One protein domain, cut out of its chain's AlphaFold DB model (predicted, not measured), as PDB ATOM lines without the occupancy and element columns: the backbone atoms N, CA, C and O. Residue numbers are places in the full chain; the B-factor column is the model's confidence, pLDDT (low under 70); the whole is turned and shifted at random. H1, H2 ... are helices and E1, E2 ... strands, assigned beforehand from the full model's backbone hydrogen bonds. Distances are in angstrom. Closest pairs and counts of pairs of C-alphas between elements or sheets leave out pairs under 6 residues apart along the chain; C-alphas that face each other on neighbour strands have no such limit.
ATOM      1  N   GLY A  46      56.973 -54.438  26.336       82.81
ATOM      2  CA  GLY A  46      55.633 -53.897  26.106       82.81
ATOM      3  C   GLY A  46      55.228 -53.968  24.637       82.81
ATOM      4  O   GLY A  46      55.949 -54.521  23.801       82.81
ATOM      5  N   HIS A  47      54.078 -53.387  24.315       87.75
ATOM      6  CA  HIS A  47      53.595 -53.282  22.943       87.75
ATOM      7  C   HIS A  47      53.763 -51.857  22.429       87.75
ATOM      8  O   HIS A  47      53.366 -50.902  23.089       87.75
ATOM      9  N   LEU A  48      54.341 -51.715  21.236       90.75
ATOM     10  CA  LEU A  48      54.355 -50.447  20.516       90.75
ATOM     11  C   LEU A  48      52.906 -50.056  20.188       90.75
ATOM     12  O   LEU A  48      52.195 -50.835  19.549       90.75
ATOM     13  N   THR A  49      52.464 -48.878  20.625       90.12
ATOM     14  CA  THR A  49      51.078 -48.422  20.424       90.12
ATOM     15  C   THR A  49      50.939 -47.307  19.403       90.12
ATOM     16  O   THR A  49      49.822 -47.048  18.955       90.12
ATOM     17  N   THR A  50      52.050 -46.682  19.011       89.19
ATOM     18  CA  THR A  50      52.086 -45.619  18.003       89.19
ATOM     19  C   THR A  50      52.950 -45.993  16.806       89.19
ATOM     20  O   THR A  50      53.764 -46.915  16.858       89.19
ATOM     21  N   ASN A  51      52.841 -45.217  15.730       89.56
ATOM     22  CA  ASN A  51      53.918 -45.101  14.752       89.56
ATOM     23  C   ASN A  51      55.211 -44.580  15.410       89.56
ATOM     24  O   ASN A  51      55.187 -43.934  16.461       89.56
ATOM     25  N   MET A  52      56.344 -44.886  14.779       90.06
ATOM     26  CA  MET A  52      57.647 -44.332  15.141       90.06
ATOM     27  C   MET A  52      57.925 -43.128  14.252       90.06
ATOM     28  O   MET A  52      57.942 -43.275  13.031       90.06
ATOM     29  N   GLU A  53      58.181 -41.974  14.857       91.50
ATOM     30  CA  GLU A  53      58.496 -40.745  14.130       91.50
ATOM     31  C   GLU A  53      59.914 -40.280  14.416       91.50
ATOM     32  O   GLU A  53      60.386 -40.331  15.552       91.50
ATOM     33  N   ILE A  54      60.596 -39.809  13.375       88.00
ATOM     34  CA  ILE A  54      61.955 -39.288  13.485       88.00
ATOM     35  C   ILE A  54      61.878 -37.773  13.629       88.00
ATOM     36  O   ILE A  54      61.317 -37.098  12.771       88.00
ATOM     37  N   LYS A  55      62.518 -37.225  14.665       86.38
ATOM     38  CA  LYS A  55      62.802 -35.793  14.742       86.38
ATOM     39  C   LYS A  55      64.294 -35.561  14.589       86.38
ATOM     40  O   LYS A  55      65.097 -36.063  15.375       86.38
ATOM     41  N   SER A  56      64.665 -34.762  13.591       82.06
ATOM     42  CA  SER A  56      66.031 -34.269  13.447       82.06
ATOM     43  C   SER A  56      66.108 -32.803  13.844       82.06
ATOM     44  O   SER A  56      65.385 -31.956  13.331       82.06
ATOM     45  N   THR A  57      67.027 -32.497  14.744       72.19
ATOM     46  CA  THR A  57      67.489 -31.141  15.025       72.19
ATOM     47  C   THR A  57      68.891 -30.967  14.443       72.19
ATOM     48  O   THR A  57      69.517 -31.927  13.992       72.19
ATOM     49  N   GLN A  58      69.424 -29.745  14.470       67.69
ATOM     50  CA  GLN A  58      70.815 -29.498  14.059       67.69
ATOM     51  C   GLN A  58      71.841 -30.244  14.932       67.69
ATOM     52  O   GLN A  58      72.980 -30.426  14.510       67.69
ATOM     53  N   LEU A  59      71.457 -30.646  16.150       68.38
ATOM     54  CA  LEU A  59      72.359 -31.205  17.159       68.38
ATOM     55  C   LEU A  59      72.122 -32.694  17.429       68.38
ATOM     56  O   LEU A  59      73.028 -33.376  17.905       68.38
ATOM     57  N   SER A  60      70.926 -33.208  17.151       75.81
ATOM     58  CA  SER A  60      70.547 -34.582  17.471       75.81
ATOM     59  C   SER A  60      69.428 -35.088  16.571       75.81
ATOM     60  O   SER A  60      68.576 -34.322  16.127       75.81
ATOM     61  N   THR A  61      69.403 -36.399  16.352       85.62
ATOM     62  CA  THR A  61      68.285 -37.081  15.699       85.62
ATOM     63  C   THR A  61      67.755 -38.157  16.636       85.62
ATOM     64  O   THR A  61      68.519 -39.017  17.095       85.62
ATOM     65  N   SER A  62      66.461 -38.107  16.928       88.75
ATOM     66  CA  SER A  62      65.773 -39.047  17.807       88.75
ATOM     67  C   SER A  62      64.570 -39.686  17.122       88.75
ATOM     68  O   SER A  62      64.009 -39.136  16.177       88.75
ATOM     69  N   VAL A  63      64.187 -40.865  17.608       90.88
ATOM     70  CA  VAL A  63      62.917 -41.522  17.290       90.88
ATOM     71  C   VAL A  63      62.005 -41.392  18.492       90.88
ATOM     72  O   VAL A  63      62.414 -41.759  19.594       90.88
ATOM     73  N   LEU A  64      60.787 -40.908  18.281       93.50
ATOM     74  CA  LEU A  64      59.740 -40.844  19.291       93.50
ATOM     75  C   LEU A  64      58.678 -41.902  19.007       93.50
ATOM     76  O   LEU A  64      58.320 -42.145  17.852       93.50
ATOM     77  N   PHE A  65      58.186 -42.533  20.069       93.00
ATOM     78  CA  PHE A  65      57.193 -43.598  19.985       93.00
ATOM     79  C   PHE A  65      56.516 -43.847  21.333       93.00
ATOM     80  O   PHE A  65      57.084 -43.587  22.396       93.00
ATOM     81  N   GLY A  66      55.294 -44.366  21.276       91.50
ATOM     82  CA  GLY A  66      54.515 -44.787  22.425       91.50
ATOM     83  C   GLY A  66      54.571 -46.295  22.640       91.50
ATOM     84  O   GLY A  66      54.518 -47.084  21.694       91.50
ATOM     85  N   ILE A  67      54.668 -46.690  23.902       90.69
ATOM     86  CA  ILE A  67      54.638 -48.074  24.370       90.69
ATOM     87  C   ILE A  67      53.501 -48.182  25.380       90.69
ATOM     88  O   ILE A  67      53.291 -47.257  26.159       90.69
ATOM     89  N   ALA A  68      52.800 -49.306  25.410       88.75
ATOM     90  CA  ALA A  68      51.932 -49.651  26.523       88.75
ATOM     91  C   ALA A  68      52.353 -50.983  27.140       88.75
ATOM     92  O   ALA A  68      52.710 -51.933  26.435       88.75
ATOM     93  N   ASP A  69      52.294 -51.024  28.462       83.94
ATOM     94  CA  ASP A  69      52.454 -52.213  29.287       83.94
ATOM     95  C   ASP A  69      51.356 -52.252  30.363       83.94
ATOM     96  O   ASP A  69      50.395 -51.478  30.315       83.94
ATOM     97  N   ASP A  70      51.474 -53.181  31.313       80.50
ATOM     98  CA  ASP A  70      50.502 -53.353  32.398       80.50
ATOM     99  C   ASP A  70      50.396 -52.113  33.311       80.50
ATOM    100  O   ASP A  70      49.391 -51.951  34.004       80.50
ATOM    101  N   ASP A  71      51.392 -51.214  33.286       77.50
ATOM    102  CA  ASP A  71      51.416 -49.971  34.067       77.50
ATOM    103  C   ASP A  71      50.780 -48.779  33.319       77.50
ATOM    104  O   ASP A  71      50.662 -47.691  33.888       77.50
ATOM    105  N   GLY A  72      50.373 -48.956  32.054       82.25
ATOM    106  CA  GLY A  72      49.709 -47.937  31.238       82.25
ATOM    107  C   GLY A  72      50.505 -47.486  30.008       82.25
ATOM    108  O   GLY A  72      51.365 -48.198  29.490       82.25
ATOM    109  N   GLY A  73      50.167 -46.300  29.489       87.31
ATOM    110  CA  GLY A  73      50.837 -45.705  28.334       87.31
ATOM    111  C   GLY A  73      52.159 -45.041  28.717       87.31
ATOM    112  O   GLY A  73      52.297 -44.453  29.787       87.31
ATOM    113  N   LYS A  74      53.152 -45.104  27.834       91.75
ATOM    114  CA  LYS A  74      54.450 -44.433  27.959       91.75
ATOM    115  C   LYS A  74      54.815 -43.802  26.622       91.75
ATOM    116  O   LYS A  74      54.587 -44.404  25.578       91.75
ATOM    117  N   LEU A  75      55.405 -42.612  26.648       93.44
ATOM    118  CA  LEU A  75      56.047 -41.970  25.503       93.44
ATOM    119  C   LEU A  75      57.556 -41.977  25.737       93.44
ATOM    120  O   LEU A  75      58.023 -41.583  26.807       93.44
ATOM    121  N   ALA A  76      58.320 -42.408  24.741       92.88
ATOM    122  CA  ALA A  76      59.764 -42.526  24.841       92.88
ATOM    123  C   ALA A  76      60.470 -41.923  23.628       92.88
ATOM    124  O   ALA A  76      59.910 -41.833  22.533       92.88
ATOM    125  N   SER A  77      61.732 -41.553  23.842       93.38
ATOM    126  CA  SER A  77      62.643 -41.080  22.805       93.38
ATOM    127  C   SER A  77      63.941 -41.875  22.825       93.38
ATOM    128  O   SER A  77      64.529 -42.098  23.885       93.38
ATOM    129  N   LEU A  78      64.404 -42.289  21.647       91.69
ATOM    130  CA  LEU A  78      65.676 -42.981  21.444       91.69
ATOM    131  C   LEU A  78      66.574 -42.168  20.519       91.69
ATOM    132  O   LEU A  78      66.145 -41.736  19.451       91.69
ATOM    133  N   ALA A  79      67.843 -42.009  20.877       88.81
ATOM    134  CA  ALA A  79      68.828 -41.404  19.992       88.81
ATOM    135  C   ALA A  79      69.174 -42.362  18.839       88.81
ATOM    136  O   ALA A  79      69.622 -43.485  19.071       88.81
ATOM    137  N   ILE A  80      69.040 -41.913  17.585       85.88
ATOM    138  CA  ILE A  80      69.313 -42.766  16.411       85.88
ATOM    139  C   ILE A  80      70.778 -43.202  16.351       85.88
ATOM    140  O   ILE A  80      71.080 -44.313  15.922       85.88
ATOM    141  N   ALA A  81      71.692 -42.343  16.804       85.31
ATOM    142  CA  ALA A  81      73.126 -42.586  16.703       85.31
ATOM    143  C   ALA A  81      73.591 -43.849  17.452       85.31
ATOM    144  O   ALA A  81      74.580 -44.457  17.049       85.31
ATOM    145  N   ASN A  82      72.913 -44.228  18.540       85.75
ATOM    146  CA  ASN A  82      73.370 -45.298  19.433       85.75
ATOM    147  C   ASN A  82      72.244 -46.116  20.095       85.75
ATOM    148  O   ASN A  82      72.541 -47.007  20.887       85.75
ATOM    149  N   GLY A  83      70.974 -45.817  19.817       84.94
ATOM    150  CA  GLY A  83      69.829 -46.514  20.402       84.94
ATOM    151  C   GLY A  83      69.649 -46.271  21.898       84.94
ATOM    152  O   GLY A  83      68.931 -47.023  22.553       84.94
ATOM    153  N   MET A  84      70.313 -45.262  22.469       88.56
ATOM    154  CA  MET A  84      70.156 -44.940  23.882       88.56
ATOM    155  C   MET A  84      68.847 -44.198  24.130       88.56
ATOM    156  O   MET A  84      68.477 -43.297  23.376       88.56
ATOM    157  N   LEU A  85      68.188 -44.546  25.235       88.56
ATOM    158  CA  LEU A  85      67.016 -43.835  25.733       88.56
ATOM    159  C   LEU A  85      67.405 -42.400  26.098       88.56
ATOM    160  O   LEU A  85      68.245 -42.188  26.972       88.56
ATOM    161  N   GLY A  86      66.799 -41.433  25.413       87.94
ATOM    162  CA  GLY A  86      66.923 -40.016  25.744       87.94
ATOM    163  C   GLY A  86      66.048 -39.669  26.943       87.94
ATOM    164  O   GLY A  86      66.530 -39.133  27.937       87.94
ATOM    165  N   TRP A  87      64.770 -40.037  26.868       91.94
ATOM    166  CA  TRP A  87      63.796 -39.859  27.941       91.94
ATOM    167  C   TRP A  87      62.652 -40.868  27.804       91.94
ATOM    168  O   TRP A  87      62.436 -41.456  26.742       91.94
ATOM    169  N   ASN A  88      61.929 -41.076  28.904       92.06
ATOM    170  CA  ASN A  88      60.742 -41.922  28.977       92.06
ATOM    171  C   ASN A  88      59.770 -41.317  29.989       92.06
ATOM    172  O   ASN A  88      60.174 -40.980  31.105       92.06
ATOM    173  N   ARG A  89      58.509 -41.171  29.593       90.62
ATOM    174  CA  ARG A  89      57.473 -40.512  30.376       90.62
ATOM    175  C   ARG A  89      56.195 -41.336  30.369       90.62
ATOM    176  O   ARG A  89      55.727 -41.738  29.309       90.62
ATOM    177  N   SER A  90      55.603 -41.523  31.543       91.25
ATOM    178  CA  SER A  90      54.262 -42.094  31.657       91.25
ATOM    179  C   SER A  90      53.220 -41.167  31.033       91.25
ATOM    180  O   SER A  90      53.303 -39.943  31.158       91.25
ATOM    181  N   ALA A  91      52.237 -41.761  30.377       86.31
ATOM    182  CA  ALA A  91      51.084 -41.102  29.802       86.31
ATOM    183  C   ALA A  91      49.819 -41.733  30.386       86.31
ATOM    184  O   ALA A  91      49.687 -42.956  30.428       86.31
ATOM    185  N   ASP A  92      48.873 -40.891  30.788       83.94
ATOM    186  CA  ASP A  92      47.604 -41.347  31.367       83.94
ATOM    187  C   ASP A  92      46.718 -42.063  30.331       83.94
ATOM    188  O   ASP A  92      45.819 -42.824  30.683       83.94
ATOM    189  N   ASN A  93      47.003 -41.856  29.041       84.38
ATOM    190  CA  ASN A  93      46.299 -42.454  27.914       84.38
ATOM    191  C   ASN A  93      47.196 -43.416  27.126       84.38
ATOM    192  O   ASN A  93      48.396 -43.188  26.953       84.38
ATOM    193  N   ILE A  94      46.581 -44.450  26.542       88.06
ATOM    194  CA  ILE A  94      47.244 -45.290  25.538       88.06
ATOM    195  C   ILE A  94      47.344 -44.499  24.231       88.06
ATOM    196  O   ILE A  94      46.365 -44.338  23.500       88.06
ATOM    197  N   LEU A  95      48.550 -44.020  23.948       90.44
ATOM    198  CA  LEU A  95      48.869 -43.198  22.784       90.44
ATOM    199  C   LEU A  95      48.683 -43.992  21.484       90.44
ATOM    200  O   LEU A  95      48.985 -45.187  21.438       90.44
ATOM    201  N   LYS A  96      48.209 -43.322  20.431       89.88
ATOM    202  CA  LYS A  96      47.871 -43.912  19.127       89.88
ATOM    203  C   LYS A  96      48.757 -43.446  17.990       89.88
ATOM    204  O   LYS A  96      49.173 -44.280  17.200       89.88
ATOM    205  N   ASN A  97      49.064 -42.155  17.909       91.38
ATOM    206  CA  ASN A  97      49.944 -41.638  16.865       91.38
ATOM    207  C   ASN A  97      50.878 -40.561  17.407       91.38
ATOM    208  O   ASN A  97      50.497 -39.782  18.284       91.38
ATOM    209  N   VAL A  98      52.078 -40.512  16.842       92.75
ATOM    210  CA  VAL A  98      53.052 -39.430  16.982       92.75
ATOM    211  C   VAL A  98      53.163 -38.749  15.620       92.75
ATOM    212  O   VAL A  98      53.166 -39.415  14.591       92.75
ATOM    213  N   PHE A  99      53.246 -37.427  15.598       92.00
ATOM    214  CA  PHE A  99      53.477 -36.628  14.402       92.00
ATOM    215  C   PHE A  99      54.594 -35.645  14.721       92.00
ATOM    216  O   PHE A  99      54.408 -34.746  15.538       92.00
ATOM    217  N   CYS A 100      55.757 -35.833  14.112       88.56
ATOM    218  CA  CYS A 100      56.893 -34.928  14.250       88.56
ATOM    219  C   CYS A 100      57.182 -34.252  12.914       88.56
ATOM    220  O   CYS A 100      56.643 -34.644  11.883       88.56
ATOM    221  N   ASP A 101      58.053 -33.245  12.959       78.69
ATOM    222  CA  ASP A 101      58.497 -32.522  11.762       78.69
ATOM    223  C   ASP A 101      57.327 -31.941  10.968       78.69
ATOM    224  O   ASP A 101      57.175 -32.105   9.762       78.69
ATOM    225  N   LEU A 102      56.450 -31.275  11.713       76.56
ATOM    226  CA  LEU A 102      55.338 -30.560  11.133       76.56
ATOM    227  C   LEU A 102      55.899 -29.360  10.360       76.56
ATOM    228  O   LEU A 102      56.322 -28.367  10.953       76.56
ATOM    229  N   ASP A 103      55.940 -29.482   9.036       65.19
ATOM    230  CA  ASP A 103      56.350 -28.399   8.151       65.19
ATOM    231  C   ASP A 103      55.364 -27.232   8.282       65.19
ATOM    232  O   ASP A 103      54.170 -27.374   8.011       65.19
ATOM    233  N   TYR A 104      55.867 -26.064   8.688       65.56
ATOM    234  CA  TYR A 104      55.128 -24.807   8.634       65.56
ATOM    235  C   TYR A 104      55.780 -23.889   7.607       65.56
ATOM    236  O   TYR A 104      56.946 -23.519   7.731       65.56
ATOM    237  N   PHE A 105      55.011 -23.498   6.594       57.16
ATOM    238  CA  PHE A 105      55.480 -22.657   5.489       57.16
ATOM    239  C   PHE A 105      55.462 -21.147   5.809       57.16
ATOM    240  O   PHE A 105      55.535 -20.324   4.896       57.16
ATOM    241  N   GLY A 106      55.366 -20.762   7.087       54.28
ATOM    242  CA  GLY A 106      55.440 -19.368   7.537       54.28
ATOM    243  C   GLY A 106      56.825 -18.961   8.051       54.28
ATOM    244  O   GLY A 106      57.771 -19.749   8.035       54.28
ATOM    245  N   ASP A 107      56.968 -17.707   8.501       48.97
ATOM    246  CA  ASP A 107      58.209 -17.289   9.164       48.97
ATOM    247  C   ASP A 107      58.431 -18.157  10.413       48.97
ATOM    248  O   ASP A 107      57.472 -18.509  11.098       48.97
ATOM    249  N   GLY A 108      59.670 -18.616  10.624       50.09
ATOM    250  CA  GLY A 108      60.054 -19.674  11.568       50.09
ATOM    251  C   GLY A 108      59.866 -19.325  13.048       50.09
ATOM    252  O   GLY A 108      60.832 -19.275  13.812       50.09
ATOM    253  N   SER A 109      58.620 -19.080  13.441       53.91
ATOM    254  CA  SER A 109      58.161 -18.820  14.793       53.91
ATOM    255  C   SER A 109      58.587 -19.939  15.747       53.91
ATOM    256  O   SER A 109      58.408 -21.125  15.478       53.91
ATOM    257  N   LYS A 110      59.131 -19.537  16.903       57.38
ATOM    258  CA  LYS A 110      59.553 -20.421  18.004       57.38
ATOM    259  C   LYS A 110      58.387 -21.021  18.801       57.38
ATOM    260  O   LYS A 110      58.635 -21.756  19.750       57.38
ATOM    261  N   ASP A 111      57.146 -20.708  18.433       66.50
ATOM    262  CA  ASP A 111      55.942 -21.127  19.158       66.50
ATOM    263  C   ASP A 111      55.303 -22.398  18.554       66.50
ATOM    264  O   ASP A 111      54.140 -22.699  18.815       66.50
ATOM    265  N   ILE A 112      56.055 -23.137  17.730       76.75
ATOM    266  CA  ILE A 112      55.610 -24.372  17.079       76.75
ATOM    267  C   ILE A 112      56.063 -25.584  17.906       76.75
ATOM    268  O   ILE A 112      57.245 -25.678  18.241       76.75
ATOM    269  N   PRO A 113      55.162 -26.527  18.226       80.44
ATOM    270  CA  PRO A 113      55.539 -27.744  18.927       80.44
ATOM    271  C   PRO A 113      56.384 -28.663  18.034       80.44
ATOM    272  O   PRO A 113      56.099 -28.818  16.848       80.44
ATOM    273  N   ASP A 114      57.397 -29.316  18.613       87.12
ATOM    274  CA  ASP A 114      58.277 -30.223  17.859       87.12
ATOM    275  C   ASP A 114      57.532 -31.452  17.343       87.12
ATOM    276  O   ASP A 114      57.763 -31.906  16.215       87.12
ATOM    277  N   CYS A 115      56.679 -32.005  18.208       91.31
ATOM    278  CA  CYS A 115      55.859 -33.162  17.918       91.31
ATOM    279  C   CYS A 115      54.483 -33.036  18.577       91.31
ATOM    280  O   CYS A 115      54.335 -32.518  19.687       91.31
ATOM    281  N   ILE A 116      53.484 -33.584  17.898       93.38
ATOM    282  CA  ILE A 116      52.125 -33.772  18.387       93.38
ATOM    283  C   ILE A 116      51.900 -35.262  18.620       93.38
ATOM    284  O   ILE A 116      52.255 -36.097  17.793       93.38
ATOM    285  N   VAL A 117      51.293 -35.603  19.747       93.06
ATOM    286  CA  VAL A 117      50.964 -36.976  20.125       93.06
ATOM    287  C   VAL A 117      49.473 -37.061  20.387       93.06
ATOM    288  O   VAL A 117      48.884 -36.158  20.976       93.06
ATOM    289  N   THR A 118      48.848 -38.142  19.938       91.81
ATOM    290  CA  THR A 118      47.391 -38.294  19.971       91.81
ATOM    291  C   THR A 118      46.978 -39.615  20.606       91.81
ATOM    292  O   THR A 118      47.705 -40.607  20.522       91.81
ATOM    293  N   ALA A 119      45.800 -39.629  21.225       87.69
ATOM    294  CA  ALA A 119      45.043 -40.830  21.577       87.69
ATOM    295  C   ALA A 119      43.590 -40.671  21.079       87.69
ATOM    296  O   ALA A 119      43.328 -39.809  20.247       87.69
ATOM    297  N   TYR A 120      42.647 -41.498  21.546       80.31
ATOM    298  CA  TYR A 120      41.245 -41.450  21.090       80.31
ATOM    299  C   TYR A 120      40.574 -40.090  21.310       80.31
ATOM    300  O   TYR A 120      39.958 -39.550  20.400       80.31
ATOM    301  N   ASN A 121      40.747 -39.517  22.498       79.50
ATOM    302  CA  ASN A 121      40.168 -38.235  22.879       79.50
ATOM    303  C   ASN A 121      41.199 -37.199  23.276       79.50
ATOM    304  O   ASN A 121      40.851 -36.210  23.901       79.50
ATOM    305  N   TYR A 122      42.455 -37.423  22.914       87.19
ATOM    306  CA  TYR A 122      43.587 -36.678  23.426       87.19
ATOM    307  C   TYR A 122      44.450 -36.167  22.285       87.19
ATOM    308  O   TYR A 122      44.793 -36.920  21.369       87.19
ATOM    309  N   ILE A 123      44.883 -34.920  22.406       91.56
ATOM    310  CA  ILE A 123      45.979 -34.354  21.630       91.56
ATOM    311  C   ILE A 123      46.910 -33.600  22.576       91.56
ATOM    312  O   ILE A 123      46.466 -32.820  23.417       91.56
ATOM    313  N   GLY A 124      48.209 -33.832  22.442       92.25
ATOM    314  CA  GLY A 124      49.229 -33.184  23.254       92.25
ATOM    315  C   GLY A 124      50.416 -32.753  22.414       92.25
ATOM    316  O   GLY A 124      50.826 -33.456  21.491       92.25
ATOM    317  N   ALA A 125      50.977 -31.601  22.753       92.75
ATOM    318  CA  ALA A 125      52.204 -31.087  22.172       92.75
ATOM    319  C   ALA A 125      53.396 -31.340  23.083       92.75
ATOM    320  O   ALA A 125      53.337 -31.097  24.291       92.75
ATOM    321  N   PHE A 126      54.500 -31.766  22.480       90.81
ATOM    322  CA  PHE A 126      55.708 -32.146  23.192       90.81
ATOM    323  C   PHE A 126      56.948 -31.532  22.550       90.81
ATOM    324  O   PHE A 126      57.054 -31.434  21.327       90.81
ATOM    325  N   ASN A 127      57.909 -31.171  23.396       88.00
ATOM    326  CA  ASN A 127      59.285 -30.931  22.992       88.00
ATOM    327  C   ASN A 127      59.982 -32.287  22.806       88.00
ATOM    328  O   ASN A 127      60.015 -33.123  23.713       88.00
ATOM    329  N   ALA A 128      60.538 -32.521  21.620       86.44
ATOM    330  CA  ALA A 128      61.125 -33.810  21.271       86.44
ATOM    331  C   ALA A 128      62.455 -34.067  21.996       86.44
ATOM    332  O   ALA A 128      62.846 -35.220  22.207       86.44
ATOM    333  N   SER A 129      63.155 -32.993  22.371       83.94
ATOM    334  CA  SER A 129      64.487 -33.072  22.973       83.94
ATOM    335  C   SER A 129      64.469 -33.590  24.412       83.94
ATOM    336  O   SER A 129      65.359 -34.353  24.788       83.94
ATOM    337  N   ASP A 130      63.447 -33.237  25.193       86.94
ATOM    338  CA  ASP A 130      63.359 -33.525  26.630       86.94
ATOM    339  C   ASP A 130      62.046 -34.207  27.062       86.94
ATOM    340  O   ASP A 130      61.928 -34.628  28.214       86.94
ATOM    341  N   GLY A 131      61.065 -34.342  26.165       88.12
ATOM    342  CA  GLY A 131      59.759 -34.933  26.472       88.12
ATOM    343  C   GLY A 131      58.860 -34.026  27.316       88.12
ATOM    344  O   GLY A 131      57.847 -34.485  27.868       88.12
ATOM    345  N   ALA A 132      59.212 -32.741  27.447       90.19
ATOM    346  CA  ALA A 132      58.380 -31.761  28.119       90.19
ATOM    347  C   ALA A 132      57.068 -31.589  27.350       90.19
ATOM    348  O   ALA A 132      57.048 -31.446  26.129       90.19
ATOM    349  N   MET A 133      55.961 -31.604  28.089       91.44
ATOM    350  CA  MET A 133      54.642 -31.348  27.519       91.44
ATOM    351  C   MET A 133      54.429 -29.843  27.517       91.44
ATOM    352  O   MET A 133      54.600 -29.199  28.552       91.44
ATOM    353  N   LEU A 134      54.077 -29.305  26.358       91.19
ATOM    354  CA  LEU A 134      53.822 -27.882  26.166       91.19
ATOM    355  C   LEU A 134      52.363 -27.561  26.490       91.19
ATOM    356  O   LEU A 134      52.073 -26.610  27.211       91.19
ATOM    357  N   TRP A 135      51.452 -28.388  25.984       93.06
ATOM    358  CA  TRP A 135      50.023 -28.320  26.252       93.06
ATOM    359  C   TRP A 135      49.358 -29.651  25.909       93.06
ATOM    360  O   TRP A 135      49.911 -30.469  25.172       93.06
ATOM    361  N   GLU A 136      48.145 -29.839  26.415       92.44
ATOM    362  CA  GLU A 136      47.281 -30.963  26.069       92.44
ATOM    363  C   GLU A 136      45.812 -30.552  26.052       92.44
ATOM    364  O   GLU A 136      45.413 -29.592  26.724       92.44
ATOM    365  N   ARG A 137      45.009 -31.268  25.266       90.25
ATOM    366  CA  ARG A 137      43.568 -31.070  25.148       90.25
ATOM    367  C   ARG A 137      42.839 -32.379  24.954       90.25
ATOM    368  O   ARG A 137      43.328 -33.284  24.276       90.25
ATOM    369  N   ASN A 138      41.610 -32.382  25.458       86.62
ATOM    370  CA  ASN A 138      40.618 -33.344  25.037       86.62
ATOM    371  C   ASN A 138      39.821 -32.744  23.879       86.62
ATOM    372  O   ASN A 138      39.237 -31.675  24.044       86.62
ATOM    373  N   ILE A 139      39.858 -33.387  22.712       76.50
ATOM    374  CA  ILE A 139      39.297 -32.835  21.461       76.50
ATOM    375  C   ILE A 139      38.096 -33.611  20.920       76.50
ATOM    376  O   ILE A 139      37.428 -33.129  20.017       76.50
ATOM    377  N   THR A 140      37.786 -34.776  21.483       66.06
ATOM    378  CA  THR A 140      36.592 -35.554  21.128       66.06
ATOM    379  C   THR A 140      35.870 -36.021  22.392       66.06
ATOM    380  O   THR A 140      36.428 -35.997  23.496       66.06
ATOM    381  N   ASP A 141      34.609 -36.432  22.237       58.34
ATOM    382  CA  ASP A 141      33.860 -37.157  23.270       58.34
ATOM    383  C   ASP A 141      34.676 -38.403  23.710       58.34
ATOM    384  O   ASP A 141      35.375 -38.981  22.881       58.34
ATOM    385  N   PRO A 142      34.668 -38.845  24.980       44.50
ATOM    386  CA  PRO A 142      35.337 -40.069  25.448       44.50
ATOM    387  C   PRO A 142      35.105 -41.369  24.645       44.50
ATOM    388  O   PRO A 142      35.845 -42.331  24.855       44.50
ATOM    389  N   THR A 143      34.144 -41.433  23.715       51.94
ATOM    390  CA  THR A 143      34.028 -42.521  22.713       51.94
ATOM    391  C   THR A 143      34.888 -42.311  21.455       51.94
ATOM    392  O   THR A 143      34.773 -43.076  20.499       51.94
ATOM    393  N   GLY A 144      35.692 -41.251  21.440       57.28
ATOM    394  CA  GLY A 144      36.119 -40.520  20.257       57.28
ATOM    395  C   GLY A 144      37.073 -41.237  19.320       57.28
ATOM    396  O   GLY A 144      37.867 -42.094  19.706       57.28
ATOM    397  N   VAL A 145      36.973 -40.861  18.051       67.50
ATOM    398  CA  VAL A 145      37.775 -41.391  16.957       67.50
ATOM    399  C   VAL A 145      39.213 -40.879  17.034       67.50
ATOM    400  O   VAL A 145      39.475 -39.706  17.290       67.50
ATOM    401  N   ALA A 146      40.169 -41.776  16.778       74.94
ATOM    402  CA  ALA A 146      41.587 -41.442  16.794       74.94
ATOM    403  C   ALA A 146      41.951 -40.445  15.681       74.94
ATOM    404  O   ALA A 146      41.581 -40.625  14.520       74.94
ATOM    405  N   ILE A 147      42.767 -39.445  16.019       86.31
ATOM    406  CA  ILE A 147      43.339 -38.521  15.035       86.31
ATOM    407  C   ILE A 147      44.225 -39.289  14.054       86.31
ATOM    408  O   ILE A 147      45.182 -39.958  14.449       86.31
ATOM    409  N   ARG A 148      43.908 -39.175  12.764       84.19
ATOM    410  CA  ARG A 148      44.592 -39.843  11.649       84.19
ATOM    411  C   ARG A 148      45.749 -39.024  11.107       84.19
ATOM    412  O   ARG A 148      46.744 -39.585  10.651       84.19
ATOM    413  N   LYS A 149      45.610 -37.699  11.120       87.06
ATOM    414  CA  LYS A 149      46.586 -36.788  10.530       87.06
ATOM    415  C   LYS A 149      46.670 -35.497  11.324       87.06
ATOM    416  O   LYS A 149      45.658 -34.990  11.794       87.06
ATOM    417  N   VAL A 150      47.881 -34.966  11.423       89.38
ATOM    418  CA  VAL A 150      48.150 -33.630  11.947       89.38
ATOM    419  C   VAL A 150      49.021 -32.888  10.942       89.38
ATOM    420  O   VAL A 150      49.972 -33.466  10.410       89.38
ATOM    421  N   VAL A 151      48.682 -31.630  10.670       88.75
ATOM    422  CA  VAL A 151      49.492 -30.698   9.875       88.75
ATOM    423  C   VAL A 151      49.488 -29.321  10.530       88.75
ATOM    424  O   VAL A 151      48.568 -28.993  11.280       88.75
ATOM    425  N   LEU A 152      50.516 -28.519  10.258       87.19
ATOM    426  CA  LEU A 152      50.503 -27.103  10.608       87.19
ATOM    427  C   LEU A 152      49.999 -26.290   9.425       87.19
ATOM    428  O   LEU A 152      50.435 -26.486   8.293       87.19
ATOM    429  N   VAL A 153      49.097 -25.366   9.713       84.12
ATOM    430  CA  VAL A 153      48.544 -24.397   8.764       84.12
ATOM    431  C   VAL A 153      48.555 -23.017   9.392       84.12
ATOM    432  O   VAL A 153      48.755 -22.888  10.595       84.12
ATOM    433  N   GLY A 154      48.352 -21.973   8.608       75.81
ATOM    434  CA  GLY A 154      48.267 -20.618   9.136       75.81
ATOM    435  C   GLY A 154      48.973 -19.607   8.256       75.81
ATOM    436  O   GLY A 154      49.939 -19.904   7.553       75.81
ATOM    437  N   GLN A 155      48.485 -18.374   8.329       67.19
ATOM    438  CA  GLN A 155      49.130 -17.239   7.692       67.19
ATOM    439  C   GLN A 155      50.119 -16.584   8.668       67.19
ATOM    440  O   GLN A 155      49.903 -16.610   9.884       67.19
ATOM    441  N   PRO A 156      51.173 -15.907   8.171       66.00
ATOM    442  CA  PRO A 156      52.119 -15.184   9.025       66.00
ATOM    443  C   PRO A 156      51.463 -14.173   9.983       66.00
ATOM    444  O   PRO A 156      52.014 -13.877  11.037       66.00
ATOM    445  N   SER A 157      50.288 -13.642   9.630       64.88
ATOM    446  CA  SER A 157      49.538 -12.653  10.413       64.88
ATOM    447  C   SER A 157      48.762 -13.239  11.597       64.88
ATOM    448  O   SER A 157      48.596 -12.542  12.597       64.88
ATOM    449  N   THR A 158      48.272 -14.478  11.494       68.75
ATOM    450  CA  THR A 158      47.450 -15.140  12.526       68.75
ATOM    451  C   THR A 158      48.246 -16.137  13.363       68.75
ATOM    452  O   THR A 158      47.823 -16.499  14.457       68.75
ATOM    453  N   GLY A 159      49.427 -16.532  12.884       76.88
ATOM    454  CA  GLY A 159      50.280 -17.517  13.533       76.88
ATOM    455  C   GLY A 159      49.908 -18.960  13.169       76.88
ATOM    456  O   GLY A 159      48.878 -19.207  12.537       76.88
ATOM    457  N   PRO A 160      50.773 -19.923  13.537       85.56
ATOM    458  CA  PRO A 160      50.579 -21.326  13.204       85.56
ATOM    459  C   PRO A 160      49.435 -21.947  14.014       85.56
ATOM    460  O   PRO A 160      49.360 -21.813  15.240       85.56
ATOM    461  N   LEU A 161      48.593 -22.705  13.322       88.25
ATOM    462  CA  LEU A 161      47.560 -23.571  13.866       88.25
ATOM    463  C   LEU A 161      47.905 -25.035  13.587       88.25
ATOM    464  O   LEU A 161      48.408 -25.392  12.524       88.25
ATOM    465  N   VAL A 162      47.587 -25.893  14.545       90.19
ATOM    466  CA  VAL A 162      47.567 -27.345  14.411       90.19
ATOM    467  C   VAL A 162      46.205 -27.741  13.860       90.19
ATOM    468  O   VAL A 162      45.192 -27.584  14.536       90.19
ATOM    469  N   MET A 163      46.186 -28.285  12.648       89.69
ATOM    470  CA  MET A 163      45.014 -28.933  12.074       89.69
ATOM    471  C   MET A 163      45.103 -30.434  12.341       89.69
ATOM    472  O   MET A 163      45.943 -31.130  11.763       89.69
ATOM    473  N   ALA A 164      44.244 -30.929  13.225       89.12
ATOM    474  CA  ALA A 164      44.100 -32.344  13.537       89.12
ATOM    475  C   ALA A 164      42.871 -32.912  12.821       89.12
ATOM    476  O   ALA A 164      41.785 -32.351  12.906       89.12
ATOM    477  N   ILE A 165      43.037 -34.028  12.118       87.00
ATOM    478  CA  ILE A 165      41.992 -34.637  11.294       87.00
ATOM    479  C   ILE A 165      41.671 -36.028  11.834       87.00
ATOM    480  O   ILE A 165      42.565 -36.867  11.983       87.00
ATOM    481  N   SER A 166      40.393 -36.265  12.104       83.81
ATOM    482  CA  SER A 166      39.804 -37.544  12.513       83.81
ATOM    483  C   SER A 166      38.795 -38.027  11.468       83.81
ATOM    484  O   SER A 166      38.561 -37.332  10.480       83.81
ATOM    485  N   ASP A 167      38.188 -39.197  11.683       77.06
ATOM    486  CA  ASP A 167      37.120 -39.680  10.793       77.06
ATOM    487  C   ASP A 167      35.815 -38.861  10.976       77.06
ATOM    488  O   ASP A 167      35.022 -38.760  10.041       77.06
ATOM    489  N   ASP A 168      35.630 -38.212  12.135       75.44
ATOM    490  CA  ASP A 168      34.419 -37.444  12.471       75.44
ATOM    491  C   ASP A 168      34.528 -35.957  12.104       75.44
ATOM    492  O   ASP A 168      33.532 -35.294  11.821       75.44
ATOM    493  N   GLY A 169      35.743 -35.414  12.096       80.56
ATOM    494  CA  GLY A 169      35.933 -33.976  11.972       80.56
ATOM    495  C   GLY A 169      37.385 -33.529  11.906       80.56
ATOM    496  O   GLY A 169      38.328 -34.294  12.145       80.56
ATOM    497  N   MET A 170      37.544 -32.250  11.590       86.06
ATOM    498  CA  MET A 170      38.794 -31.508  11.603       86.06
ATOM    499  C   MET A 170      38.769 -30.487  12.742       86.06
ATOM    500  O   MET A 170      37.820 -29.724  12.883       86.06
ATOM    501  N   PHE A 171      39.836 -30.455  13.531       87.50
ATOM    502  CA  PHE A 171      40.005 -29.570  14.677       87.50
ATOM    503  C   PHE A 171      41.163 -28.619  14.407       87.50
ATOM    504  O   PHE A 171      42.266 -29.063  14.078       87.50
ATOM    505  N   LEU A 172      40.927 -27.320  14.567       88.88
ATOM    506  CA  LEU A 172      41.957 -26.291  14.473       88.88
ATOM    507  C   LEU A 172      42.326 -25.830  15.875       88.88
ATOM    508  O   LEU A 172      41.471 -25.345  16.611       88.88
ATOM    509  N   LEU A 173      43.597 -25.965  16.244       90.06
ATOM    510  CA  LEU A 173      44.112 -25.539  17.540       90.06
ATOM    511  C   LEU A 173      45.253 -24.541  17.372       90.06
ATOM    512  O   LEU A 173      46.092 -24.706  16.495       90.06
ATOM    513  N   GLU A 174      45.358 -23.547  18.245       89.38
ATOM    514  CA  GLU A 174      46.542 -22.688  18.297       89.38
ATOM    515  C   GLU A 174      47.790 -23.522  18.617       89.38
ATOM    516  O   GLU A 174      47.858 -24.176  19.661       89.38
ATOM    517  N   ALA A 175      48.824 -23.471  17.768       89.38
ATOM    518  CA  ALA A 175      50.028 -24.286  17.969       89.38
ATOM    519  C   ALA A 175      50.760 -23.955  19.281       89.38
ATOM    520  O   ALA A 175      51.367 -24.827  19.903       89.38
ATOM    521  N   LYS A 176      50.648 -22.703  19.734       88.12
ATOM    522  CA  LYS A 176      51.324 -22.186  20.925       88.12
ATOM    523  C   LYS A 176      50.815 -22.787  22.233       88.12
ATOM    524  O   LYS A 176      51.605 -23.038  23.140       88.12
ATOM    525  N   ASN A 177      49.501 -22.941  22.377       89.56
ATOM    526  CA  ASN A 177      48.869 -23.249  23.666       89.56
ATOM    527  C   ASN A 177      47.779 -24.333  23.576       89.56
ATOM    528  O   ASN A 177      47.211 -24.696  24.610       89.56
ATOM    529  N   GLY A 178      47.476 -24.829  22.374       89.94
ATOM    530  CA  GLY A 178      46.444 -25.826  22.119       89.94
ATOM    531  C   GLY A 178      45.019 -25.302  22.283       89.94
ATOM    532  O   GLY A 178      44.123 -26.083  22.569       89.94
ATOM    533  N   THR A 179      44.762 -23.997  22.217       90.12
ATOM    534  CA  THR A 179      43.385 -23.476  22.287       90.12
ATOM    535  C   THR A 179      42.620 -23.911  21.046       90.12
ATOM    536  O   THR A 179      43.101 -23.691  19.941       90.12
ATOM    537  N   LEU A 180      41.463 -24.554  21.226       87.81
ATOM    538  CA  LEU A 180      40.590 -24.932  20.118       87.81
ATOM    539  C   LEU A 180      39.993 -23.657  19.513       87.81
ATOM    540  O   LEU A 180      39.328 -22.906  20.219       87.81
ATOM    541  N   VAL A 181      40.266 -23.433  18.233       87.19
ATOM    542  CA  VAL A 181      39.796 -22.281  17.454       87.19
ATOM    543  C   VAL A 181      38.511 -22.631  16.716       87.19
ATOM    544  O   VAL A 181      37.580 -21.842  16.676       87.19
ATOM    545  N   SER A 182      38.456 -23.815  16.103       83.81
ATOM    546  CA  SER A 182      37.298 -24.233  15.315       83.81
ATOM    547  C   SER A 182      37.240 -25.750  15.176       83.81
ATOM    548  O   SER A 182      38.266 -26.435  15.257       83.81
ATOM    549  N   THR A 183      36.031 -26.260  14.955       83.44
ATOM    550  CA  THR A 183      35.755 -27.653  14.603       83.44
ATOM    551  C   THR A 183      34.933 -27.673  13.323       83.44
ATOM    552  O   THR A 183      33.999 -26.891  13.171       83.44
ATOM    553  N   ILE A 184      35.297 -28.554  12.398       81.44
ATOM    554  CA  ILE A 184      34.655 -28.689  11.095       81.44
ATOM    555  C   ILE A 184      34.254 -30.146  10.927       81.44
ATOM    556  O   ILE A 184      35.118 -31.027  10.896       81.44
ATOM    557  N   ASP A 185      32.960 -30.395  10.774       78.94
ATOM    558  CA  ASP A 185      32.459 -31.729  10.466       78.94
ATOM    559  C   ASP A 185      32.902 -32.140   9.065       78.94
ATOM    560  O   ASP A 185      32.733 -31.407   8.082       78.94
ATOM    561  N   LEU A 186      33.475 -33.336   8.962       75.88
ATOM    562  CA  LEU A 186      33.878 -33.869   7.673       75.88
ATOM    563  C   LEU A 186      32.720 -34.637   7.035       75.88
ATOM    564  O   LEU A 186      32.007 -35.376   7.716       75.88
ATOM    565  N   PRO A 187      32.580 -34.588   5.700       67.56
ATOM    566  CA  PRO A 187      31.595 -35.405   4.988       67.56
ATOM    567  C   PRO A 187      31.901 -36.920   5.046       67.56
ATOM    568  O   PRO A 187      31.171 -37.728   4.474       67.56
ATOM    569  N   CYS A 188      32.975 -37.310   5.738       65.25
ATOM    570  CA  CYS A 188      33.613 -38.619   5.689       65.25
ATOM    571  C   CYS A 188      33.340 -39.504   6.919       65.25
ATOM    572  O   CYS A 188      34.071 -40.471   7.139       65.25
ATOM    573  N   SER A 189      32.271 -39.225   7.673       63.25
ATOM    574  CA  SER A 189      31.900 -39.913   8.928       63.25
ATOM    575  C   SER A 189      31.645 -41.428   8.815       63.25
ATOM    576  O   SER A 189      31.413 -42.110   9.809       63.25
ATOM    577  N   TRP A 190      31.677 -41.981   7.604       63.97
ATOM    578  CA  TRP A 190      31.452 -43.394   7.287       63.97
ATOM    579  C   TRP A 190      32.704 -44.102   6.747       63.97
ATOM    580  O   TRP A 190      32.625 -45.270   6.381       63.97
ATOM    581  N   THR A 191      33.855 -43.427   6.672       64.12
ATOM    582  CA  THR A 191      35.065 -43.944   6.008       64.12
ATOM    583  C   THR A 191      35.852 -44.969   6.828       64.12
ATOM    584  O   THR A 191      35.788 -45.015   8.052       64.12
ATOM    585  N   VAL A 192      36.628 -45.810   6.131       68.25
ATOM    586  CA  VAL A 192      37.618 -46.723   6.742       68.25
ATOM    587  C   VAL A 192      39.056 -46.242   6.548       68.25
ATOM    588  O   VAL A 192      39.965 -46.720   7.229       68.25
ATOM    589  N   GLY A 193      39.270 -45.309   5.619       72.25
ATOM    590  CA  GLY A 193      40.564 -44.706   5.339       72.25
ATOM    591  C   GLY A 193      40.428 -43.216   5.071       72.25
ATOM    592  O   GLY A 193      39.533 -42.783   4.349       72.25
ATOM    593  N   LEU A 194      41.351 -42.440   5.630       78.50
ATOM    594  CA  LEU A 194      41.434 -41.000   5.432       78.50
ATOM    595  C   LEU A 194      42.873 -40.630   5.079       78.50
ATOM    596  O   LEU A 194      43.817 -41.028   5.768       78.50
ATOM    597  N   ARG A 195      43.051 -39.862   4.002       81.88
ATOM    598  CA  ARG A 195      44.355 -39.332   3.591       81.88
ATOM    599  C   ARG A 195      44.252 -37.849   3.303       81.88
ATOM    600  O   ARG A 195      43.328 -37.408   2.633       81.88
ATOM    601  N   LEU A 196      45.253 -37.100   3.743       82.31
ATOM    602  CA  LEU A 196      45.440 -35.713   3.343       82.31
ATOM    603  C   LEU A 196      46.616 -35.637   2.370       82.31
ATOM    604  O   LEU A 196      47.704 -36.134   2.670       82.31
ATOM    605  N   VAL A 197      46.384 -35.030   1.212       82.00
ATOM    606  CA  VAL A 197      47.366 -34.828   0.148       82.00
ATOM    607  C   VAL A 197      47.556 -33.325  -0.062       82.00
ATOM    608  O   VAL A 197      46.596 -32.559  -0.004       82.00
ATOM    609  N   GLY A 198      48.803 -32.911  -0.274       81.25
ATOM    610  CA  GLY A 198      49.223 -31.512  -0.302       81.25
ATOM    611  C   GLY A 198      50.367 -31.259   0.693       81.25
ATOM    612  O   GLY A 198      50.951 -32.227   1.191       81.25
ATOM    613  N   PRO A 199      50.695 -29.989   0.980       79.38
ATOM    614  CA  PRO A 199      50.084 -28.795   0.399       79.38
ATOM    615  C   PRO A 199      50.517 -28.570  -1.054       79.38
ATOM    616  O   PRO A 199      51.656 -28.857  -1.429       79.38
ATOM    617  N   TRP A 200      49.629 -28.003  -1.871       80.62
ATOM    618  CA  TRP A 200      50.010 -27.414  -3.157       80.62
ATOM    619  C   TRP A 200      49.910 -25.902  -3.073       80.62
ATOM    620  O   TRP A 200      48.824 -25.335  -2.975       80.62
ATOM    621  N   THR A 201      51.064 -25.248  -3.134       78.25
ATOM    622  CA  THR A 201      51.144 -23.792  -3.080       78.25
ATOM    623  C   THR A 201      51.243 -23.226  -4.491       78.25
ATOM    624  O   THR A 201      52.179 -23.509  -5.242       78.25
ATOM    625  N   THR A 202      50.264 -22.405  -4.857       76.75
ATOM    626  CA  THR A 202      50.337 -21.499  -6.010       76.75
ATOM    627  C   THR A 202      50.738 -20.103  -5.530       76.75
ATOM    628  O   THR A 202      50.794 -19.858  -4.331       76.75
ATOM    629  N   GLN A 203      51.000 -19.160  -6.444       72.94
ATOM    630  CA  GLN A 203      51.419 -17.798  -6.066       72.94
ATOM    631  C   GLN A 203      50.467 -17.099  -5.079       72.94
ATOM    632  O   GLN A 203      50.919 -16.228  -4.344       72.94
ATOM    633  N   ASN A 204      49.185 -17.488  -5.047       72.50
ATOM    634  CA  ASN A 204      48.157 -16.790  -4.277       72.50
ATOM    635  C   ASN A 204      47.405 -17.672  -3.269       72.50
ATOM    636  O   ASN A 204      46.577 -17.140  -2.541       72.50
ATOM    637  N   ALA A 205      47.619 -18.992  -3.246       77.75
ATOM    638  CA  ALA A 205      46.841 -19.881  -2.382       77.75
ATOM    639  C   ALA A 205      47.546 -21.213  -2.119       77.75
ATOM    640  O   ALA A 205      48.182 -21.771  -3.022       77.75
ATOM    641  N   THR A 206      47.347 -21.740  -0.910       81.69
ATOM    642  CA  THR A 206      47.674 -23.118  -0.531       81.69
ATOM    643  C   THR A 206      46.399 -23.953  -0.555       81.69
ATOM    644  O   THR A 206      45.406 -23.583   0.074       81.69
ATOM    645  N   SER A 207      46.416 -25.063  -1.290       83.38
ATOM    646  CA  SER A 207      45.305 -26.011  -1.343       83.38
ATOM    647  C   SER A 207      45.696 -27.376  -0.793       83.38
ATOM    648  O   SER A 207      46.856 -27.795  -0.860       83.38
ATOM    649  N   TRP A 208      44.687 -28.079  -0.302       84.81
ATOM    650  CA  TRP A 208      44.779 -29.411   0.270       84.81
ATOM    651  C   TRP A 208      43.679 -30.289  -0.312       84.81
ATOM    652  O   TRP A 208      42.609 -29.800  -0.672       84.81
ATOM    653  N   THR A 209      43.932 -31.590  -0.391       83.50
ATOM    654  CA  THR A 209      42.950 -32.571  -0.846       83.50
ATOM    655  C   THR A 209      42.812 -33.656   0.204       83.50
ATOM    656  O   THR A 209      43.758 -34.385   0.500       83.50
ATOM    657  N   LEU A 210      41.613 -33.770   0.749       84.44
ATOM    658  CA  LEU A 210      41.182 -34.857   1.600       84.44
ATOM    659  C   LEU A 210      40.626 -35.987   0.727       84.44
ATOM    660  O   LEU A 210      39.750 -35.775  -0.108       84.44
ATOM    661  N   VAL A 211      41.146 -37.192   0.917       84.12
ATOM    662  CA  VAL A 211      40.686 -38.411   0.254       84.12
ATOM    663  C   VAL A 211      40.079 -39.328   1.306       84.12
ATOM    664  O   VAL A 211      40.732 -39.678   2.289       84.12
ATOM    665  N   CYS A 212      38.833 -39.703   1.066       82.50
ATOM    666  CA  CYS A 212      37.965 -40.460   1.947       82.50
ATOM    667  C   CYS A 212      37.672 -41.814   1.292       82.50
ATOM    668  O   CYS A 212      37.080 -41.881   0.217       82.50
ATOM    669  N   GLU A 213      38.155 -42.896   1.903       80.81
ATOM    670  CA  GLU A 213      38.087 -44.258   1.363       80.81
ATOM    671  C   GLU A 213      37.030 -45.081   2.117       80.81
ATOM    672  O   GLU A 213      37.046 -45.161   3.352       80.81
ATOM    673  N   TYR A 214      36.134 -45.742   1.379       80.31
ATOM    674  CA  TYR A 214      35.150 -46.676   1.929       80.31
ATOM    675  C   TYR A 214      34.965 -47.894   1.025       80.31
ATOM    676  O   TYR A 214      34.359 -47.815  -0.048       80.31
ATOM    677  N   GLY A 215      35.478 -49.046   1.466       79.94
ATOM    678  CA  GLY A 215      35.515 -50.244   0.627       79.94
ATOM    679  C   GLY A 215      36.278 -49.962  -0.670       79.94
ATOM    680  O   GLY A 215      37.425 -49.530  -0.623       79.94
ATOM    681  N   ASP A 216      35.618 -50.155  -1.813       78.31
ATOM    682  CA  ASP A 216      36.179 -49.873  -3.143       78.31
ATOM    683  C   ASP A 216      35.869 -48.450  -3.655       78.31
ATOM    684  O   ASP A 216      36.196 -48.109  -4.793       78.31
ATOM    685  N   SER A 217      35.204 -47.615  -2.848       77.00
ATOM    686  CA  SER A 217      34.819 -46.248  -3.220       77.00
ATOM    687  C   SER A 217      35.806 -45.216  -2.679       77.00
ATOM    688  O   SER A 217      36.287 -45.328  -1.550       77.00
ATOM    689  N   LEU A 218      36.074 -44.193  -3.493       81.62
ATOM    690  CA  LEU A 218      36.931 -43.058  -3.158       81.62
ATOM    691  C   LEU A 218      36.150 -41.760  -3.349       81.62
ATOM    692  O   LEU A 218      35.680 -41.476  -4.452       81.62
ATOM    693  N   GLU A 219      36.072 -40.959  -2.295       81.56
ATOM    694  CA  GLU A 219      35.611 -39.579  -2.359       81.56
ATOM    695  C   GLU A 219      36.782 -38.627  -2.160       81.56
ATOM    696  O   GLU A 219      37.664 -38.856  -1.334       81.56
ATOM    697  N   VAL A 220      36.810 -37.556  -2.948       82.38
ATOM    698  CA  VAL A 220      37.928 -36.617  -2.988       82.38
ATOM    699  C   VAL A 220      37.391 -35.209  -2.815       82.38
ATOM    700  O   VAL A 220      36.524 -34.765  -3.567       82.38
ATOM    701  N   TRP A 221      37.944 -34.507  -1.837       79.44
ATOM    702  CA  TRP A 221      37.517 -33.190  -1.406       79.44
ATOM    703  C   TRP A 221      38.717 -32.254  -1.408       79.44
ATOM    704  O   TRP A 221      39.681 -32.487  -0.688       79.44
ATOM    705  N   THR A 222      38.678 -31.193  -2.208       81.38
ATOM    706  CA  THR A 222      39.750 -30.189  -2.240       81.38
ATOM    707  C   THR A 222      39.275 -28.921  -1.549       81.38
ATOM    708  O   THR A 222      38.156 -28.476  -1.794       81.38
ATOM    709  N   PHE A 223      40.122 -28.345  -0.702       80.19
ATOM    710  CA  PHE A 223      39.852 -27.101   0.013       80.19
ATOM    711  C   PHE A 223      41.050 -26.160  -0.039       80.19
ATOM    712  O   PHE A 223      42.202 -26.596  -0.163       80.19
ATOM    713  N   LEU A 224      40.778 -24.861   0.050       82.50
ATOM    714  CA  LEU A 224      41.817 -23.860   0.254       82.50
ATOM    715  C   LEU A 224      42.082 -23.695   1.748       82.50
ATOM    716  O   LEU A 224      41.163 -23.691   2.562       82.50
ATOM    717  N   GLU A 225      43.347 -23.521   2.113       81.88
ATOM    718  CA  GLU A 225      43.726 -23.293   3.509       81.88
ATOM    719  C   GLU A 225      43.050 -22.036   4.078       81.88
ATOM    720  O   GLU A 225      42.545 -22.057   5.192       81.88
ATOM    721  N   GLU A 226      42.952 -20.965   3.286       79.62
ATOM    722  CA  GLU A 226      42.281 -19.724   3.691       79.62
ATOM    723  C   GLU A 226      40.789 -19.924   3.993       79.62
ATOM    724  O   GLU A 226      40.279 -19.322   4.934       79.62
ATOM    725  N   GLU A 227      40.100 -20.803   3.257       78.69
ATOM    726  CA  GLU A 227      38.686 -21.105   3.514       78.69
ATOM    727  C   GLU A 227      38.517 -21.721   4.903       78.69
ATOM    728  O   GLU A 227      37.661 -21.273   5.660       78.69
ATOM    729  N   VAL A 228      39.394 -22.663   5.265       74.50
ATOM    730  CA  VAL A 228      39.418 -23.323   6.580       74.50
ATOM    731  C   VAL A 228      39.777 -22.345   7.703       74.50
ATOM    732  O   VAL A 228      39.187 -22.399   8.777       74.50
ATOM    733  N   LEU A 229      40.712 -21.424   7.457       76.75
ATOM    734  CA  LEU A 229      41.137 -20.420   8.439       76.75
ATOM    735  C   LEU A 229      40.120 -19.282   8.637       76.75
ATOM    736  O   LEU A 229      40.155 -18.606   9.660       76.75
ATOM    737  N   SER A 230      39.242 -19.043   7.661       72.50
ATOM    738  CA  SER A 230      38.259 -17.951   7.691       72.50
ATOM    739  C   SER A 230      36.951 -18.294   8.412       72.50
ATOM    740  O   SER A 230      36.054 -17.448   8.481       72.50
ATOM    741  N   LEU A 231      36.816 -19.520   8.925       62.97
ATOM    742  CA  LEU A 231      35.562 -19.989   9.506       62.97
ATOM    743  C   LEU A 231      35.317 -19.365  10.883       62.97
ATOM    744  O   LEU A 231      36.183 -19.462  11.753       62.97
TER     745      LEU A 231
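AT A GLANCE: This is residues 46 to 231 of the 245 residues of an uncharacterized protein of Araneus ventricosus (UniProt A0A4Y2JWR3). Look for four small sheets set like the blades of an open propeller: the first strands E1, E5, E9 and E13 follow one another along the inner side of a curve, and the sheets fan outward from them. The ring is not closed, for E1 and E13 are apart, and the short helix H1 sits between the last two sheets. The printed part has 186 residues with fifteen named strands, E1 to E15 in turn, then H1; the class is mostly strand. Each sheet is an antiparallel meander, each strand the neighbour of the one before: E1 E2 E3 E4, E5 E6 E7 E8, E9 E10 E11 E12 and E13 E14 E15. The whole is compact, with a radius of gyration of the C-alphas of 16.7 A, and spans 44 by 39 by 29 A.

IN THESE COORDINATES: Find C-alpha 53 at (58.496, -40.745, 14.130), where E1, residues 53 to 56, begins. Next come E2, 61 to 69, 25.8 A long, E3, 72 to 79, 23.1 A, and E4, 85 to 91. Then read E5, 97 to 100, E6, 115 to 118, E7, 122 to 126, and E8, 133 to 138. E9, 149 to 153, begins at C-alpha 149, (46.586, -36.788, 10.530); E10, 161 to 165, E11, 169 to 174, and E12, 180 to 185, follow. E13, 193 to 202, spans 27.6 A, E14, 205 to 214, 29.6 A, and E15, 217 to 224, 23.7 A. H1, 225 to 229, ends at C-alpha 229, (41.137, -20.420, 8.439).

HOW THE PARTS SIT: The sheets form a stack of sheets, face to face in turn. The first two face each other at 9.9 A centre to centre, their planes 28 degrees apart; the closest C-alphas of E1 and E5, Lys 55 and Cys 100, are 6.0 A apart. The second and third also face at 9.9 A, planes 8 degrees apart; E5 and E9 come closest at the C-alphas of Phe 99 and Val 150, 6.6 A. E9 and E13 come closest at those of Lys 149 and Leu 196, 7.4 A. Look within the sheets for hairpins, among them E2 and E3, N 67 to O 74 at 2.8 A; E5 and E6, N 99 to O 116 at 2.8 A; E10 and E11, N 162 to O 173 at 2.7 A; and E14 and E15, N 210 to O 221 at 2.7 A. H1 is on the third sheet at a height over the sheet of 8.9 A, only just over E10 with 3 of its 5 C-alphas, and only grazes the fourth with residues 225 to 227. Its O i to N i+4 pair is within hydrogen-bond range.

THE WHOLE: The C-alphas farthest apart, of Asp 70 and Gln 203, are 52.4 A apart. The printed part has no cut. The one long link is E5 to E6, residues 101 to 114. The mean pLDDT of the printed part is 81.6; look for values under 70 at residues 58 to 59, 103 to 111, 140 to 145, 155 to 158, 187 to 192 and 231.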